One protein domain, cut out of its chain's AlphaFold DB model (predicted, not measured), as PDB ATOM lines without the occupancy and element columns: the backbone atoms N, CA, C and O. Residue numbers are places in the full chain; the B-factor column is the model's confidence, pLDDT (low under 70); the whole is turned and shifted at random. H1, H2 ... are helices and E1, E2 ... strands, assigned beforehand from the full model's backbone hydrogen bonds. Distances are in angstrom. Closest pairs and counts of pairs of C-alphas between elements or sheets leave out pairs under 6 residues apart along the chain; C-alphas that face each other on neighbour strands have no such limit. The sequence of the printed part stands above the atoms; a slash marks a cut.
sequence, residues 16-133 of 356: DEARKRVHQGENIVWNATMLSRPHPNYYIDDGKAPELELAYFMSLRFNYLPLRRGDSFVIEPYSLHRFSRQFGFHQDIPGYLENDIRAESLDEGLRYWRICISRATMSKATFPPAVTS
ATOM      1  N   ASP A  16      33.493  36.268  39.413       78.12
ATOM      2  CA  ASP A  16      32.377  35.386  39.713       78.12
ATOM      3  C   ASP A  16      31.654  35.858  40.970       78.12
ATOM      4  O   ASP A  16      30.427  35.945  40.982       78.12
ATOM      5  N   GLU A  17      32.393  36.265  41.993       76.69
ATOM      6  CA  GLU A  17      31.867  36.880  43.206       76.69
ATOM      7  C   GLU A  17      31.106  38.179  42.935       76.69
ATOM      8  O   GLU A  17      30.037  38.407  43.512       76.69
ATOM      9  N   ALA A  18      31.621  39.016  42.037       74.94
ATOM     10  CA  ALA A  18      30.941  40.219  41.579       74.94
ATOM     11  C   ALA A  18      29.632  39.859  40.870       74.94
ATOM     12  O   ALA A  18      28.568  40.389  41.184       74.94
ATOM     13  N   ARG A  19      29.691  38.898  39.940       77.31
ATOM     14  CA  ARG A  19      28.533  38.436  39.169       77.31
ATOM     15  C   ARG A  19      27.440  37.858  40.067       77.31
ATOM     16  O   ARG A  19      26.267  38.139  39.823       77.31
ATOM     17  N   LYS A  20      27.796  37.092  41.100       81.44
ATOM     18  CA  LYS A  20      26.842  36.560  42.087       81.44
ATOM     19  C   LYS A  20      26.112  37.682  42.820       81.44
ATOM     20  O   LYS A  20      24.890  37.664  42.928       81.44
ATOM     21  N   ARG A  21      26.830  38.714  43.249       77.12
ATOM     22  CA  ARG A  21      26.235  39.851  43.971       77.12
ATOM     23  C   ARG A  21      25.383  40.740  43.085       77.12
ATOM     24  O   ARG A  21      24.340  41.213  43.521       77.12
ATOM     25  N   VAL A  22      25.798  40.914  41.835       76.12
ATOM     26  CA  VAL A  22      25.046  41.693  40.856       76.12
ATOM     27  C   VAL A  22      23.781  40.964  40.410       76.12
ATOM     28  O   VAL A  22      22.757  41.615  40.300       76.12
ATOM     29  N   HIS A  23      23.823  39.651  40.168       77.81
ATOM     30  CA  HIS A  23      22.743  38.946  39.461       77.81
ATOM     31  C   HIS A  23      22.054  37.810  40.232       77.81
ATOM     32  O   HIS A  23      21.072  37.261  39.740       77.81
ATOM     33  N   GLN A  24      22.573  37.386  41.387       74.75
ATOM     34  CA  GLN A  24      22.055  36.216  42.120       74.75
ATOM     35  C   GLN A  24      21.440  36.580  43.477       74.75
ATOM     36  O   GLN A  24      21.070  35.699  44.248       74.75
ATOM     37  N   GLY A  25      21.290  37.875  43.765       69.62
ATOM     38  CA  GLY A  25      20.587  38.342  44.959       69.62
ATOM     39  C   GLY A  25      21.262  37.988  46.278       69.62
ATOM     40  O   GLY A  25      20.572  37.886  47.297       69.62
ATOM     41  N   GLU A  26      22.586  37.806  46.275       78.38
ATOM     42  CA  GLU A  26      23.354  37.815  47.518       78.38
ATOM     43  C   GLU A  26      23.134  39.155  48.231       78.38
ATOM     44  O   GLU A  26      23.247  40.223  47.626       78.38
ATOM     45  N   ASN A  27      22.799  39.091  49.520       72.00
ATOM     46  CA  ASN A  27      22.623  40.287  50.331       72.00
ATOM     47  C   ASN A  27      23.978  40.939  50.585       72.00
ATOM     48  O   ASN A  27      24.921  40.291  51.046       72.00
ATOM     49  N   ILE A  28      24.041  42.242  50.352       71.69
ATOM     50  CA  ILE A  28      25.170  43.072  50.737       71.69
ATOM     51  C   ILE A  28      24.673  44.209  51.627       71.69
ATOM     52  O   ILE A  28      23.663  44.866  51.353       71.69
ATOM     53  N   VAL A  29      25.374  44.388  52.743       67.94
ATOM     54  CA  VAL A  29      25.128  45.491  53.665       67.94
ATOM     55  C   VAL A  29      25.986  46.655  53.201       67.94
ATOM     56  O   VAL A  29      27.215  46.564  53.197       67.94
ATOM     57  N   TRP A  30      25.339  47.738  52.788       65.69
ATOM     58  CA  TRP A  30      26.028  48.944  52.350       65.69
ATOM     59  C   TRP A  30      26.131  49.906  53.524       65.69
ATOM     60  O   TRP A  30      25.183  50.615  53.864       65.69
ATOM     61  N   ASN A  31      27.298  49.904  54.168       52.34
ATOM     62  CA  ASN A  31      27.608  50.815  55.261       52.34
ATOM     63  C   ASN A  31      27.894  52.214  54.667       52.34
ATOM     64  O   ASN A  31      29.021  52.461  54.248       52.34
ATOM     65  N   ALA A  32      26.860  53.080  54.644       49.91
ATOM     66  CA  ALA A  32      26.805  54.512  54.230       49.91
ATOM     67  C   ALA A  32      26.504  54.804  52.723       49.91
ATOM     68  O   ALA A  32      27.006  54.090  51.861       49.91
ATOM     69  N   THR A  33      25.698  55.802  52.276       52.41
ATOM     70  CA  THR A  33      24.803  56.809  52.924       52.41
ATOM     71  C   THR A  33      23.701  57.307  51.951       52.41
ATOM     72  O   THR A  33      24.030  57.773  50.871       52.41
ATOM     73  N   MET A  34      22.446  57.323  52.443       54.22
ATOM     74  CA  MET A  34      21.258  58.157  52.107       54.22
ATOM     75  C   MET A  34      20.250  57.792  50.991       54.22
ATOM     76  O   MET A  34      20.267  58.308  49.882       54.22
ATOM     77  N   LEU A  35      19.163  57.147  51.430       53.28
ATOM     78  CA  LEU A  35      17.846  57.800  51.449       53.28
ATOM     79  C   LEU A  35      17.610  58.234  52.904       53.28
ATOM     80  O   LEU A  35      17.901  57.441  53.801       53.28
ATOM     81  N   SER A  36      17.118  59.449  53.169       54.72
ATOM     82  CA  SER A  36      16.683  59.811  54.528       54.72
ATOM     83  C   SER A  36      15.486  58.937  54.896       54.72
ATOM     84  O   SER A  36      14.343  59.249  54.570       54.72
ATOM     85  N   ARG A  37      15.751  57.763  55.465       60.94
ATOM     86  CA  ARG A  37      14.730  56.822  55.904       60.94
ATOM     87  C   ARG A  37      14.915  56.631  57.408       60.94
ATOM     88  O   ARG A  37      16.029  56.336  57.846       60.94
ATOM     89  N   PRO A  38      13.847  56.788  58.205       58.94
ATOM     90  CA  PRO A  38      13.918  56.634  59.657       58.94
ATOM     91  C   PRO A  38      14.233  55.193  60.091       58.94
ATOM     92  O   PRO A  38      14.626  54.964  61.228       58.94
ATOM     93  N   HIS A  39      14.098  54.225  59.181       66.62
ATOM     94  CA  HIS A  39      14.319  52.804  59.426       66.62
ATOM     95  C   HIS A  39      15.269  52.218  58.370       66.62
ATOM     96  O   HIS A  39      15.343  52.772  57.265       66.62
ATOM     97  N   PRO A  40      15.962  51.100  58.672       71.25
ATOM     98  CA  PRO A  40      16.737  50.366  57.679       71.25
ATOM     99  C   PRO A  40      15.894  50.076  56.434       71.25
ATOM    100  O   PRO A  40      14.757  49.612  56.552       71.25
ATOM    101  N   ASN A  41      16.441  50.349  55.250       76.81
ATOM    102  CA  ASN A  41      15.742  50.119  53.989       76.81
ATOM    103  C   ASN A  41      16.321  48.898  53.272       76.81
ATOM    104  O   ASN A  41      17.539  48.770  53.143       76.81
ATOM    105  N   TYR A  42      15.445  48.031  52.773       80.81
ATOM    106  CA  TYR A  42      15.820  46.892  51.945       80.81
ATOM    107  C   TYR A  42      15.464  47.210  50.504       80.81
ATOM    108  O   TYR A  42      14.297  47.418  50.183       80.81
ATOM    109  N   TYR A  43      16.470  47.239  49.641       83.00
ATOM    110  CA  TYR A  43      16.275  47.413  48.212       83.00
ATOM    111  C   TYR A  43      16.522  46.098  47.485       83.00
ATOM    112  O   TYR A  43      17.462  45.364  47.799       83.00
ATOM    113  N   ILE A  44      15.678  45.823  46.494       87.44
ATOM    114  CA  ILE A  44      15.795  44.682  45.594       87.44
ATOM    115  C   ILE A  44      15.655  45.215  44.170       87.44
ATOM    116  O   ILE A  44      14.665  45.870  43.856       87.44
ATOM    117  N   ASP A  45      16.620  44.914  43.302       87.56
ATOM    118  CA  ASP A  45      16.517  45.217  41.872       87.56
ATOM    119  C   ASP A  45      15.582  44.218  41.176       87.56
ATOM    120  O   ASP A  45      16.019  43.312  40.468       87.56
ATOM    121  N   ASP A  46      14.280  44.361  41.404       89.25
ATOM    122  CA  ASP A  46      13.225  43.566  40.765       89.25
ATOM    123  C   ASP A  46      12.673  44.222  39.484       89.25
ATOM    124  O   ASP A  46      11.694  43.752  38.903       89.25
ATOM    125  N   GLY A  47      13.296  45.324  39.049       87.81
ATOM    126  CA  GLY A  47      12.890  46.108  37.885       87.81
ATOM    127  C   GLY A  47      11.673  47.012  38.100       87.81
ATOM    128  O   GLY A  47      11.268  47.680  37.151       87.81
ATOM    129  N   LYS A  48      11.097  47.068  39.310       88.56
ATOM    130  CA  LYS A  48       9.903  47.882  39.605       88.56
ATOM    131  C   LYS A  48      10.221  49.239  40.230       88.56
ATOM    132  O   LYS A  48       9.338  50.092  40.304       88.56
ATOM    133  N   ALA A  49      11.456  49.434  40.690       83.25
ATOM    134  CA  ALA A  49      11.869  50.662  41.353       83.25
ATOM    135  C   ALA A  49      11.815  51.888  40.415       83.25
ATOM    136  O   ALA A  49      12.093  51.766  39.214       83.25
ATOM    137  N   PRO A  50      11.513  53.089  40.950       84.75
ATOM    138  CA  PRO A  50      11.640  54.342  40.216       84.75
ATOM    139  C   PRO A  50      13.054  54.534  39.657       84.75
ATOM    140  O   PRO A  50      14.037  54.130  40.274       84.75
ATOM    141  N   GLU A  51      13.167  55.223  38.522       81.44
ATOM    142  CA  GLU A  51      14.443  55.401  37.815       81.44
ATOM    143  C   GLU A  51      15.544  56.034  38.676       81.44
ATOM    144  O   GLU A  51      16.681  55.580  38.626       81.44
ATOM    145  N   LEU A  52      15.206  57.009  39.523       77.38
ATOM    146  CA  LEU A  52      16.163  57.634  40.442       77.38
ATOM    147  C   LEU A  52      16.675  56.664  41.513       77.38
ATOM    148  O   LEU A  52      17.865  56.653  41.813       77.38
ATOM    149  N   GLU A  53      15.793  55.837  42.076       77.31
ATOM    150  CA  GLU A  53      16.167  54.856  43.098       77.31
ATOM    151  C   GLU A  53      17.024  53.746  42.488       77.31
ATOM    152  O   GLU A  53      18.035  53.347  43.065       77.31
ATOM    153  N   LEU A  54      16.676  53.325  41.270       81.25
ATOM    154  CA  LEU A  54      17.478  52.392  40.502       81.25
ATOM    155  C   LEU A  54      18.842  52.984  40.136       81.25
ATOM    156  O   LEU A  54      19.848  52.321  40.342       81.25
ATOM    157  N   ALA A  55      18.909  54.209  39.615       79.25
ATOM    158  CA  ALA A  55      20.171  54.855  39.255       79.25
ATOM    159  C   ALA A  55      21.089  55.005  40.475       79.25
ATOM    160  O   ALA A  55      22.278  54.686  40.409       79.25
ATOM    161  N   TYR A  56      20.517  55.405  41.612       76.50
ATOM    162  CA  TYR A  56      21.220  55.457  42.887       76.50
ATOM    163  C   TYR A  56      21.726  54.071  43.305       76.50
ATOM    164  O   TYR A  56      22.921  53.903  43.546       76.50
ATOM    165  N   PHE A  57      20.871  53.047  43.300       78.00
ATOM    166  CA  PHE A  57      21.282  51.676  43.600       78.00
ATOM    167  C   PHE A  57      22.388  51.172  42.660       78.00
ATOM    168  O   PHE A  57      23.345  50.555  43.116       78.00
ATOM    169  N   MET A  58      22.308  51.475  41.364       78.12
ATOM    170  CA  MET A  58      23.306  51.083  40.364       78.12
ATOM    171  C   MET A  58      24.660  51.754  40.606       78.12
ATOM    172  O   MET A  58      25.690  51.092  40.488       78.12
ATOM    173  N   SER A  59      24.664  53.025  41.023       74.69
ATOM    174  CA  SER A  59      25.885  53.735  41.438       74.69
ATOM    175  C   SER A  59      26.533  53.126  42.685       74.69
ATOM    176  O   SER A  59      27.750  53.216  42.867       74.69
ATOM    177  N   LEU A  60      25.712  52.466  43.507       71.94
ATOM    178  CA  LEU A  60      26.102  51.794  44.734       71.94
ATOM    179  C   LEU A  60      26.282  50.279  44.590       71.94
ATOM    180  O   LEU A  60      26.585  49.600  45.566       71.94
ATOM    181  N   ARG A  61      26.140  49.720  43.391       75.00
ATOM    182  CA  ARG A  61      26.361  48.296  43.165       75.00
ATOM    183  C   ARG A  61      27.832  48.053  42.841       75.00
ATOM    184  O   ARG A  61      28.402  48.719  41.977       75.00
ATOM    185  N   PHE A  62      28.448  47.074  43.503       70.19
ATOM    186  CA  PHE A  62      29.784  46.620  43.117       70.19
ATOM    187  C   PHE A  62      29.739  46.110  41.675       70.19
ATOM    188  O   PHE A  62      28.866  45.316  41.329       70.19
ATOM    189  N   ASN A  63      30.664  46.562  40.836       73.00
ATOM    190  CA  ASN A  63      30.708  46.205  39.422       73.00
ATOM    191  C   ASN A  63      32.165  46.239  38.920       73.00
ATOM    192  O   ASN A  63      33.098  46.419  39.697       73.00
ATOM    193  N   TYR A  64      32.363  46.094  37.612       74.75
ATOM    194  CA  TYR A  64      33.632  46.376  36.941       74.75
ATOM    195  C   TYR A  64      33.443  47.551  36.001       74.75
ATOM    196  O   TYR A  64      32.574  47.473  35.146       74.75
ATOM    197  N   LEU A  65      34.243  48.603  36.111       76.25
ATOM    198  CA  LEU A  65      34.174  49.752  35.223       76.25
ATOM    199  C   LEU A  65      34.991  49.475  33.949       76.25
ATOM    200  O   LEU A  65      36.214  49.347  34.035       76.25
ATOM    201  N   PRO A  66      34.352  49.371  32.770       76.12
ATOM    202  CA  PRO A  66      35.066  49.264  31.509       76.12
ATOM    203  C   PRO A  66      35.441  50.670  31.016       76.12
ATOM    204  O   PRO A  66      34.583  51.470  30.649       76.12
ATOM    205  N   LEU A  67      36.734  50.969  30.984       77.94
ATOM    206  CA  LEU A  67      37.307  52.213  30.475       77.94
ATOM    207  C   LEU A  67      37.859  51.974  29.068       77.94
ATOM    208  O   LEU A  67      38.741  51.140  28.875       77.94
ATOM    209  N   ARG A  68      37.362  52.697  28.063       78.75
ATOM    210  CA  ARG A  68      37.835  52.538  26.681       78.75
ATOM    211  C   ARG A  68      39.173  53.251  26.471       78.75
ATOM    212  O   ARG A  68      39.309  54.432  26.778       78.75
ATOM    213  N   ARG A  69      40.136  52.559  25.860       76.06
ATOM    214  CA  ARG A  69      41.420  53.101  25.396       76.06
ATOM    215  C   ARG A  69      41.655  52.677  23.943       76.06
ATOM    216  O   ARG A  69      42.190  51.601  23.678       76.06
ATOM    217  N   GLY A  70      41.245  53.522  22.997       78.38
ATOM    218  CA  GLY A  70      41.265  53.180  21.570       78.38
ATOM    219  C   GLY A  70      40.335  51.998  21.276       78.38
ATOM    220  O   GLY A  70      39.150  52.056  21.610       78.38
ATOM    221  N   ASP A  71      40.883  50.923  20.710       76.62
ATOM    222  CA  ASP A  71      40.154  49.675  20.412       76.62
ATOM    223  C   ASP A  71      40.222  48.637  21.544       76.62
ATOM    224  O   ASP A  71      39.668  47.544  21.440       76.62
ATOM    225  N   SER A  72      40.888  48.988  22.644       66.06
ATOM    226  CA  SER A  72      41.020  48.150  23.834       66.06
ATOM    227  C   SER A  72      40.204  48.701  24.998       66.06
ATOM    228  O   SER A  72      39.876  49.892  25.040       66.06
ATOM    229  N   PHE A  73      39.888  47.836  25.955       75.12
ATOM    230  CA  PHE A  73      39.290  48.229  27.221       75.12
ATOM    231  C   PHE A  73      40.243  47.962  28.366       75.12
ATOM    232  O   PHE A  73      41.058  47.047  28.347       75.12
ATOM    233  N   VAL A  74      40.108  48.790  29.382       78.12
ATOM    234  CA  VAL A  74      40.708  48.604  30.683       78.12
ATOM    235  C   VAL A  74      39.563  48.340  31.643       78.12
ATOM    236  O   VAL A  74      38.683  49.181  31.797       78.12
ATOM    237  N   ILE A  75      39.540  47.158  32.241       72.38
ATOM    238  CA  ILE A  75      38.484  46.745  33.155       72.38
ATOM    239  C   ILE A  75      39.036  46.799  34.561       72.38
ATOM    240  O   ILE A  75      39.989  46.096  34.889       72.38
ATOM    241  N   GLU A  76      38.415  47.636  35.375       74.56
ATOM    242  CA  GLU A  76      38.832  47.873  36.745       74.56
ATOM    243  C   GLU A  76      37.683  47.542  37.704       74.56
ATOM    244  O   GLU A  76      36.538  47.898  37.417       74.56
ATOM    245  N   PRO A  77      37.925  46.895  38.854       69.69
ATOM    246  CA  PRO A  77      36.935  46.797  39.910       69.69
ATOM    247  C   PRO A  77      36.381  48.170  40.281       69.69
ATOM    248  O   PRO A  77      37.079  49.073  40.762       69.69
ATOM    249  N   TYR A  78      35.076  48.310  40.101       70.44
ATOM    250  CA  TYR A  78      34.334  49.445  40.600       70.44
ATOM    251  C   TYR A  78      34.046  49.213  42.082       70.44
ATOM    252  O   TYR A  78      33.037  48.631  42.483       70.44
ATOM    253  N   SER A  79      34.998  49.659  42.899       64.12
ATOM    254  CA  SER A  79      34.821  49.748  44.339       64.12
ATOM    255  C   SER A  79      34.081  51.035  44.673       64.12
ATOM    256  O   SER A  79      34.581  52.140  44.422       64.12
ATOM    257  N   LEU A  80      32.904  50.874  45.278       59.97
ATOM    258  CA  LEU A  80      32.034  51.969  45.694       59.97
ATOM    259  C   LEU A  80      32.754  53.041  46.484       59.97
ATOM    260  O   LEU A  80      32.427  54.207  46.332       59.97
ATOM    261  N   HIS A  81      33.738  52.628  47.282       58.59
ATOM    262  CA  HIS A  81      34.638  53.476  48.047       58.59
ATOM    263  C   HIS A  81      35.097  54.732  47.272       58.59
ATOM    264  O   HIS A  81      35.275  55.786  47.874       58.59
ATOM    265  N   ARG A  82      35.284  54.648  45.942       57.59
ATOM    266  CA  ARG A  82      35.711  55.788  45.110       57.59
ATOM    267  C   ARG A  82      34.584  56.770  44.809       57.59
ATOM    268  O   ARG A  82      34.802  57.974  44.870       57.59
ATOM    269  N   PHE A  83      33.400  56.258  44.495       59.72
ATOM    270  CA  PHE A  83      32.218  57.065  44.203       59.72
ATOM    271  C   PHE A  83      31.629  57.660  45.480       59.72
ATOM    272  O   PHE A  83      31.410  58.862  45.575       59.72
ATOM    273  N   SER A  84      31.459  56.834  46.508       57.53
ATOM    274  CA  SER A  84      30.905  57.226  47.801       57.53
ATOM    275  C   SER A  84      31.744  58.324  48.474       57.53
ATOM    276  O   SER A  84      31.190  59.232  49.089       57.53
ATOM    277  N   ARG A  85      33.068  58.351  48.275       58.09
ATOM    278  CA  ARG A  85      33.936  59.460  48.716       58.09
ATOM    279  C   ARG A  85      33.581  60.828  48.164       58.09
ATOM    280  O   ARG A  85      33.684  61.799  48.906       58.09
ATOM    281  N   GLN A  86      33.194  60.919  46.892       50.94
ATOM    282  CA  GLN A  86      32.885  62.207  46.254       50.94
ATOM    283  C   GLN A  86      31.721  62.921  46.948       50.94
ATOM    284  O   GLN A  86      31.614  64.141  46.888       50.94
ATOM    285  N   PHE A  87      30.901  62.153  47.660       50.44
ATOM    286  CA  PHE A  87      29.760  62.624  48.431       50.44
ATOM    287  C   PHE A  87      29.987  62.515  49.953       50.44
ATOM    288  O   PHE A  87      29.052  62.654  50.734       50.44
ATOM    289  N   GLY A  88      31.219  62.233  50.402       52.12
ATOM    290  CA  GLY A  88      31.572  62.104  51.825       52.12
ATOM    291  C   GLY A  88      31.052  60.835  52.518       52.12
ATOM    292  O   GLY A  88      31.152  60.713  53.739       52.12
ATOM    293  N   PHE A  89      30.517  59.880  51.755       54.34
ATOM    294  CA  PHE A  89      29.849  58.678  52.258       54.34
ATOM    295  C   PHE A  89      30.818  57.596  52.745       54.34
ATOM    296  O   PHE A  89      30.457  56.783  53.585       54.34
ATOM    297  N   HIS A  90      32.050  57.575  52.243       56.34
ATOM    298  CA  HIS A  90      33.076  56.627  52.670       56.34
ATOM    299  C   HIS A  90      34.369  57.363  53.001       56.34
ATOM    300  O   HIS A  90      34.824  58.214  52.238       56.34
ATOM    301  N   GLN A  91      34.945  57.053  54.158       56.28
ATOM    302  CA  GLN A  91      35.892  57.942  54.834       56.28
ATOM    303  C   GLN A  91      37.235  57.279  55.149       56.28
ATOM    304  O   GLN A  91      38.139  57.903  55.685       56.28
ATOM    305  N   ASP A  92      37.442  56.026  54.768       57.59
ATOM    306  CA  ASP A  92      38.684  55.320  55.099       57.59
ATOM    307  C   ASP A  92      39.828  55.745  54.180       57.59
ATOM    308  O   ASP A  92      39.909  55.146  53.144       57.59
ATOM    309  N   ILE A  93      40.685  56.733  54.439       58.41
ATOM    310  CA  ILE A  93      41.785  57.200  53.535       58.41
ATOM    311  C   ILE A  93      42.139  56.249  52.350       58.41
ATOM    312  O   ILE A  93      42.632  55.142  52.586       58.41
ATOM    313  N   PRO A  94      41.894  56.648  51.081       51.47
ATOM    314  CA  PRO A  94      42.056  55.754  49.940       51.47
ATOM    315  C   PRO A  94      43.504  55.280  49.821       51.47
ATOM    316  O   PRO A  94      44.424  56.088  49.689       51.47
ATOM    317  N   GLY A  95      43.687  53.963  49.837       52.12
ATOM    318  CA  GLY A  95      44.955  53.347  49.479       52.12
ATOM    319  C   GLY A  95      45.174  53.300  47.974       52.12
ATOM    320  O   GLY A  95      44.259  53.518  47.174       52.12
ATOM    321  N   TYR A  96      46.399  52.959  47.588       46.94
ATOM    322  CA  TYR A  96      46.698  52.574  46.217       46.94
ATOM    323  C   TYR A  96      46.039  51.219  45.929       46.94
ATOM    324  O   TYR A  96      46.277  50.242  46.635       46.94
ATOM    325  N   LEU A  97      45.179  51.167  44.908       50.25
ATOM    326  CA  LEU A  97      44.685  49.910  44.347       50.25
ATOM    327  C   LEU A  97      45.853  49.256  43.620       50.25
ATOM    328  O   LEU A  97      46.196  49.651  42.509       50.25
ATOM    329  N   GLU A  98      46.508  48.321  44.296       43.75
ATOM    330  CA  GLU A  98      47.763  47.762  43.808       43.75
ATOM    331  C   GLU A  98      47.539  46.854  42.592       43.75
ATOM    332  O   GLU A  98      48.371  46.848  41.694       43.75
ATOM    333  N   ASN A  99      46.397  46.153  42.497       50.91
ATOM    334  CA  ASN A  99      46.131  45.195  41.420       50.91
ATOM    335  C   ASN A  99      44.625  44.972  41.152       50.91
ATOM    336  O   ASN A  99      43.889  44.605  42.062       50.91
ATOM    337  N   ASP A 100      44.198  45.182  39.899       56.03
ATOM    338  CA  ASP A 100      43.217  44.401  39.091       56.03
ATOM    339  C   ASP A 100      42.766  45.261  37.894       56.03
ATOM    340  O   ASP A 100      41.593  45.556  37.686       56.03
ATOM    341  N   ILE A 101      43.736  45.762  37.130       60.50
ATOM    342  CA  ILE A 101      43.475  46.503  35.898       60.50
ATOM    343  C   ILE A 101      43.716  45.521  34.756       60.50
ATOM    344  O   ILE A 101      44.861  45.233  34.408       60.50
ATOM    345  N   ARG A 102      42.638  44.973  34.192       69.38
ATOM    346  CA  ARG A 102      42.722  44.012  33.086       69.38
ATOM    347  C   ARG A 102      42.606  44.741  31.759       69.38
ATOM    348  O   ARG A 102      41.598  45.392  31.494       69.38
ATOM    349  N   ALA A 103      43.644  44.646  30.932       71.81
ATOM    350  CA  ALA A 103      43.525  45.004  29.526       71.81
ATOM    351  C   ALA A 103      42.703  43.913  28.828       71.81
ATOM    352  O   ALA A 103      43.083  42.746  28.846       71.81
ATOM    353  N   GLU A 104      41.572  44.295  28.251       77.75
ATOM    354  CA  GLU A 104      40.567  43.390  27.700       77.75
ATOM    355  C   GLU A 104      40.152  43.836  26.294       77.75
ATOM    356  O   GLU A 104      40.375  44.978  25.871       77.75
ATOM    357  N   SER A 105      39.540  42.917  25.550       80.81
ATOM    358  CA  SER A 105      39.020  43.193  24.209       80.81
ATOM    359  C   SER A 105      37.784  44.105  24.248       80.81
ATOM    360  O   SER A 105      37.133  44.267  25.283       80.81
ATOM    361  N   LEU A 106      37.420  44.679  23.096       81.69
ATOM    362  CA  LEU A 106      36.160  45.413  22.921       81.69
ATOM    363  C   LEU A 106      34.935  44.575  23.323       81.69
ATOM    364  O   LEU A 106      34.045  45.094  23.994       81.69
ATOM    365  N   ASP A 107      34.890  43.297  22.939       83.62
ATOM    366  CA  ASP A 107      33.761  42.412  23.256       83.62
ATOM    367  C   ASP A 107      33.619  42.201  24.769       83.62
ATOM    368  O   ASP A 107      32.536  42.377  25.332       83.62
ATOM    369  N   GLU A 108      34.737  41.953  25.454       81.25
ATOM    370  CA  GLU A 108      34.751  41.830  26.909       81.25
ATOM    371  C   GLU A 108      34.370  43.153  27.585       81.25
ATOM    372  O   GLU A 108      33.491  43.167  28.451       81.25
ATOM    373  N   GLY A 109      34.920  44.287  27.140       80.75
ATOM    374  CA  GLY A 109      34.533  45.614  27.630       80.75
ATOM    375  C   GLY A 109      33.027  45.880  27.514       80.75
ATOM    376  O   GLY A 109      32.387  46.302  28.483       80.75
ATOM    377  N   LEU A 110      32.425  45.555  26.366       82.94
ATOM    378  CA  LEU A 110      30.980  45.668  26.141       82.94
ATOM    379  C   LEU A 110      30.173  44.698  27.012       82.94
ATOM    380  O   LEU A 110      29.102  45.061  27.509       82.94
ATOM    381  N   ARG A 111      30.673  43.479  27.228       83.88
ATOM    382  CA  ARG A 111      30.050  42.486  28.113       83.88
ATOM    383  C   ARG A 111      29.985  42.999  29.550       83.88
ATOM    384  O   ARG A 111      28.925  42.922  30.172       83.88
ATOM    385  N   TYR A 112      31.075  43.565  30.065       78.38
ATOM    386  CA  TYR A 112      31.111  44.165  31.403       78.38
ATOM    387  C   TYR A 112      30.263  45.431  31.502       78.38
ATOM    388  O   TYR A 112      29.561  45.612  32.496       78.38
ATOM    389  N   TRP A 113      30.229  46.257  30.455       81.88
ATOM    390  CA  TRP A 113      29.334  47.413  30.403       81.88
ATOM    391  C   TRP A 113      27.866  46.999  30.540       81.88
ATOM    392  O   TRP A 113      27.147  47.537  31.380       81.88
ATOM    393  N   ARG A 114      27.423  45.989  29.777       84.69
ATOM    394  CA  ARG A 114      26.049  45.461  29.863       84.69
ATOM    395  C   ARG A 114      25.712  44.962  31.263       84.69
ATOM    396  O   ARG A 114      24.613  45.225  31.745       84.69
ATOM    397  N   ILE A 115      26.653  44.288  31.926       80.38
ATOM    398  CA  ILE A 115      26.500  43.862  33.324       80.38
ATOM    399  C   ILE A 115      26.272  45.087  34.216       80.38
ATOM    400  O   ILE A 115      25.287  45.117  34.952       80.38
ATOM    401  N   CYS A 116      27.098  46.129  34.083       77.38
ATOM    402  CA  CYS A 116      27.022  47.350  34.893       77.38
ATOM    403  C   CYS A 116      25.699  48.091  34.798       77.38
ATOM    404  O   CYS A 116      25.312  48.703  35.782       77.38
ATOM    405  N   ILE A 117      25.013  48.030  33.656       81.19
ATOM    406  CA  ILE A 117      23.735  48.724  33.430       81.19
ATOM    407  C   ILE A 117      22.519  47.787  33.459       81.19
ATOM    408  O   ILE A 117      21.399  48.213  33.180       81.19
ATOM    409  N   SER A 118      22.722  46.504  33.775       84.06
ATOM    410  CA  SER A 118      21.636  45.524  33.850       84.06
ATOM    411  C   SER A 118      20.638  45.895  34.947       84.06
ATOM    412  O   SER A 118      21.044  46.192  36.072       84.06
ATOM    413  N   ARG A 119      19.348  45.823  34.602       87.50
ATOM    414  CA  ARG A 119      18.185  46.040  35.478       87.50
ATOM    415  C   ARG A 119      17.523  44.699  35.796       87.50
ATOM    416  O   ARG A 119      17.757  43.730  35.071       87.50
ATOM    417  N   ALA A 120      16.659  44.662  36.811       88.38
ATOM    418  CA  ALA A 120      15.934  43.453  37.220       88.38
ATOM    419  C   ALA A 120      16.877  42.277  37.540       88.38
ATOM    420  O   ALA A 120      16.600  41.114  37.251       88.38
ATOM    421  N   THR A 121      18.039  42.595  38.105       86.50
ATOM    422  CA  THR A 121      19.107  41.637  38.396       86.50
ATOM    423  C   THR A 121      18.883  40.843  39.679       86.50
ATOM    424  O   THR A 121      19.677  39.966  40.003       86.50
ATOM    425  N   MET A 122      17.820  41.145  40.425       88.00
ATOM    426  CA  MET A 122      17.503  40.573  41.735       88.00
ATOM    427  C   MET A 122      18.570  40.821  42.808       88.00
ATOM    428  O   MET A 122      18.489  40.225  43.884       88.00
ATOM    429  N   SER A 123      19.551  41.696  42.556       83.81
ATOM    430  CA  SER A 123      20.529  42.108  43.565       83.81
ATOM    431  C   SER A 123      19.841  42.802  44.734       83.81
ATOM    432  O   SER A 123      18.822  43.477  44.570       83.81
ATOM    433  N   LYS A 124      20.392  42.601  45.933       85.38
ATOM    434  CA  LYS A 124      19.787  43.053  47.185       85.38
ATOM    435  C   LYS A 124      20.750  43.934  47.958       85.38
ATOM    436  O   LYS A 124      21.924  43.602  48.101       85.38
ATOM    437  N   ALA A 125      20.234  45.031  48.490       79.50
ATOM    438  CA  ALA A 125      20.960  45.952  49.349       79.50
ATOM    439  C   ALA A 125      20.201  46.177  50.647       79.50
ATOM    440  O   ALA A 125      18.989  46.396  50.639       79.50
ATOM    441  N   THR A 126      20.937  46.212  51.751       76.94
ATOM    442  CA  THR A 126      20.438  46.763  53.008       76.94
ATOM    443  C   THR A 126      21.122  48.093  53.268       76.94
ATOM    444  O   THR A 126      22.353  48.168  53.290       76.94
ATOM    445  N   PHE A 127      20.316  49.132  53.475       74.38
ATOM    446  CA  PHE A 127      20.764  50.468  53.836       74.38
ATOM    447  C   PHE A 127      20.494  50.727  55.323       74.38
ATOM    448  O   PHE A 127      19.365  50.504  55.776       74.38
ATOM    449  N   PRO A 128      21.487  51.206  56.089       65.88
ATOM    450  CA  PRO A 128      21.284  51.615  57.472       65.88
ATOM    451  C   PRO A 128      20.381  52.862  57.555       65.88
ATOM    452  O   PRO A 128      20.250  53.595  56.569       65.88
ATOM    453  N   PRO A 129      19.745  53.108  58.715       66.12
ATOM    454  CA  PRO A 129      18.878  54.266  58.915       66.12
ATOM    455  C   PRO A 129      19.650  55.584  58.778       66.12
ATOM    456  O   PRO A 129      20.864  55.644  58.984       66.12
ATOM    457  N   ALA A 130      18.921  56.648  58.439       64.25
ATOM    458  CA  ALA A 130      19.482  57.985  58.311       64.25
ATOM    459  C   ALA A 130      20.100  58.455  59.631       64.25
ATOM    460  O   ALA A 130      19.517  58.297  60.704       64.25
ATOM    461  N   VAL A 131      21.283  59.061  59.545       55.75
ATOM    462  CA  VAL A 131      22.018  59.513  60.725       55.75
ATOM    463  C   VAL A 131      21.756  61.000  60.933       55.75
ATOM    464  O   VAL A 131      21.931  61.804  60.023       55.75
ATOM    465  N   THR A 132      21.322  61.371  62.136       55.34
ATOM    466  CA  THR A 132      20.794  62.708  62.458       55.34
ATOM    467  C   THR A 132      21.857  63.798  62.615       55.34
ATOM    468  O   THR A 132      21.508  64.972  62.700       55.34
ATOM    469  N   SER A 133      23.151  63.460  62.638       56.75
ATOM    470  CA  SER A 133      24.230  64.454  62.703       56.75
ATOM    471  C   SER A 133      25.416  64.079  61.814       56.75
ATOM    472  O   SER A 133      26.183  63.178  62.157       56.75
TER     473      SER A 133
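This is residues 16 to 133 of the 356 residues of an uncharacterized protein of Solanum tuberosum (UniProt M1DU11). Two small three-stranded sheets stand toward opposite ends of the long axis, apart from each other; H4 covers one face of the sheet E3 E4 E5, making two layers there. H1 bridges the two sheets with a few contacts, H2 sits by the other sheet, E1 E6 E2, and a wide loop, residues 87 to 101, leads from H3 back to E5. The printed part has 118 residues with four named helices and six named strands, in the order H1 E1 E2 H2 E3 E4 H3 E5 H4 E6, of mixed class; E3 E4 E5 is antiparallel, E1 E6 E2 mixed. The whole is compact, with a radius of gyration of the C-alphas of 15.2 A and spans of 47 by 35 by 23 A.

E3, residues 63 to 69, and E4, residues 72 to 78, form an antiparallel hairpin, with N 65 and O 76 2.7 A apart, within hydrogen-bond range. E5, residues 102 to 104, is antiparallel to E4, with N 75 and O 102 at 2.8 A. H4, residues 106 to 116, is on this sheet, over E3 and E4, at a height of 8.2 A; it runs along the strands, at 21 degrees to E4 on the local plane. The closest C-alphas of H4 and E3 are those of Gly 109 and Pro 66, 5.4 A apart. H1, residues 16 to 23, only grazes this sheet, and is close to H4 but not clearly touching, with the C-alphas of Val 22 and Ile 115 8.0 A apart. H1 also only grazes the other sheet, where E6, residues 124 to 127, is parallel to E1, residues 27 to 29, with N 126 and O 28 at 3.1 A, and antiparallel to E2, residues 41 to 44, with N 43 and O 125 at 2.8 A. H2, residues 51 to 59, only grazes that sheet. H3, residues 80 to 86, is on neither sheet; it is close to H2 but not clearly touching, with the C-alphas of Phe 83 and Ser 59 7.7 A apart. Every O i to N i+4 pair is within hydrogen-bond range in H1, H2 and H4, and 2 of 3 are in H3.

E3 measures 18.9 A from first to last C-alpha, E4 18.1 A, H4 15.2 A and H2 12.1 A. H1 begins at C-alpha 16, (32.377, 35.386, 39.713); E3 begins at C-alpha 63, (30.708, 46.205, 39.422); E6 ends at C-alpha 127, (20.764, 50.468, 53.836).

The C-alphas farthest apart, those of Asp 71 and Thr 132, are 48.1 A apart. The printed part has no cut. The links E1 to E2 and H3 to E5 are long. Mean pLDDT of the printed part is 71.2; 44 residues are under 70, among them 29 to 39, 79 to 102 and 128 to 133.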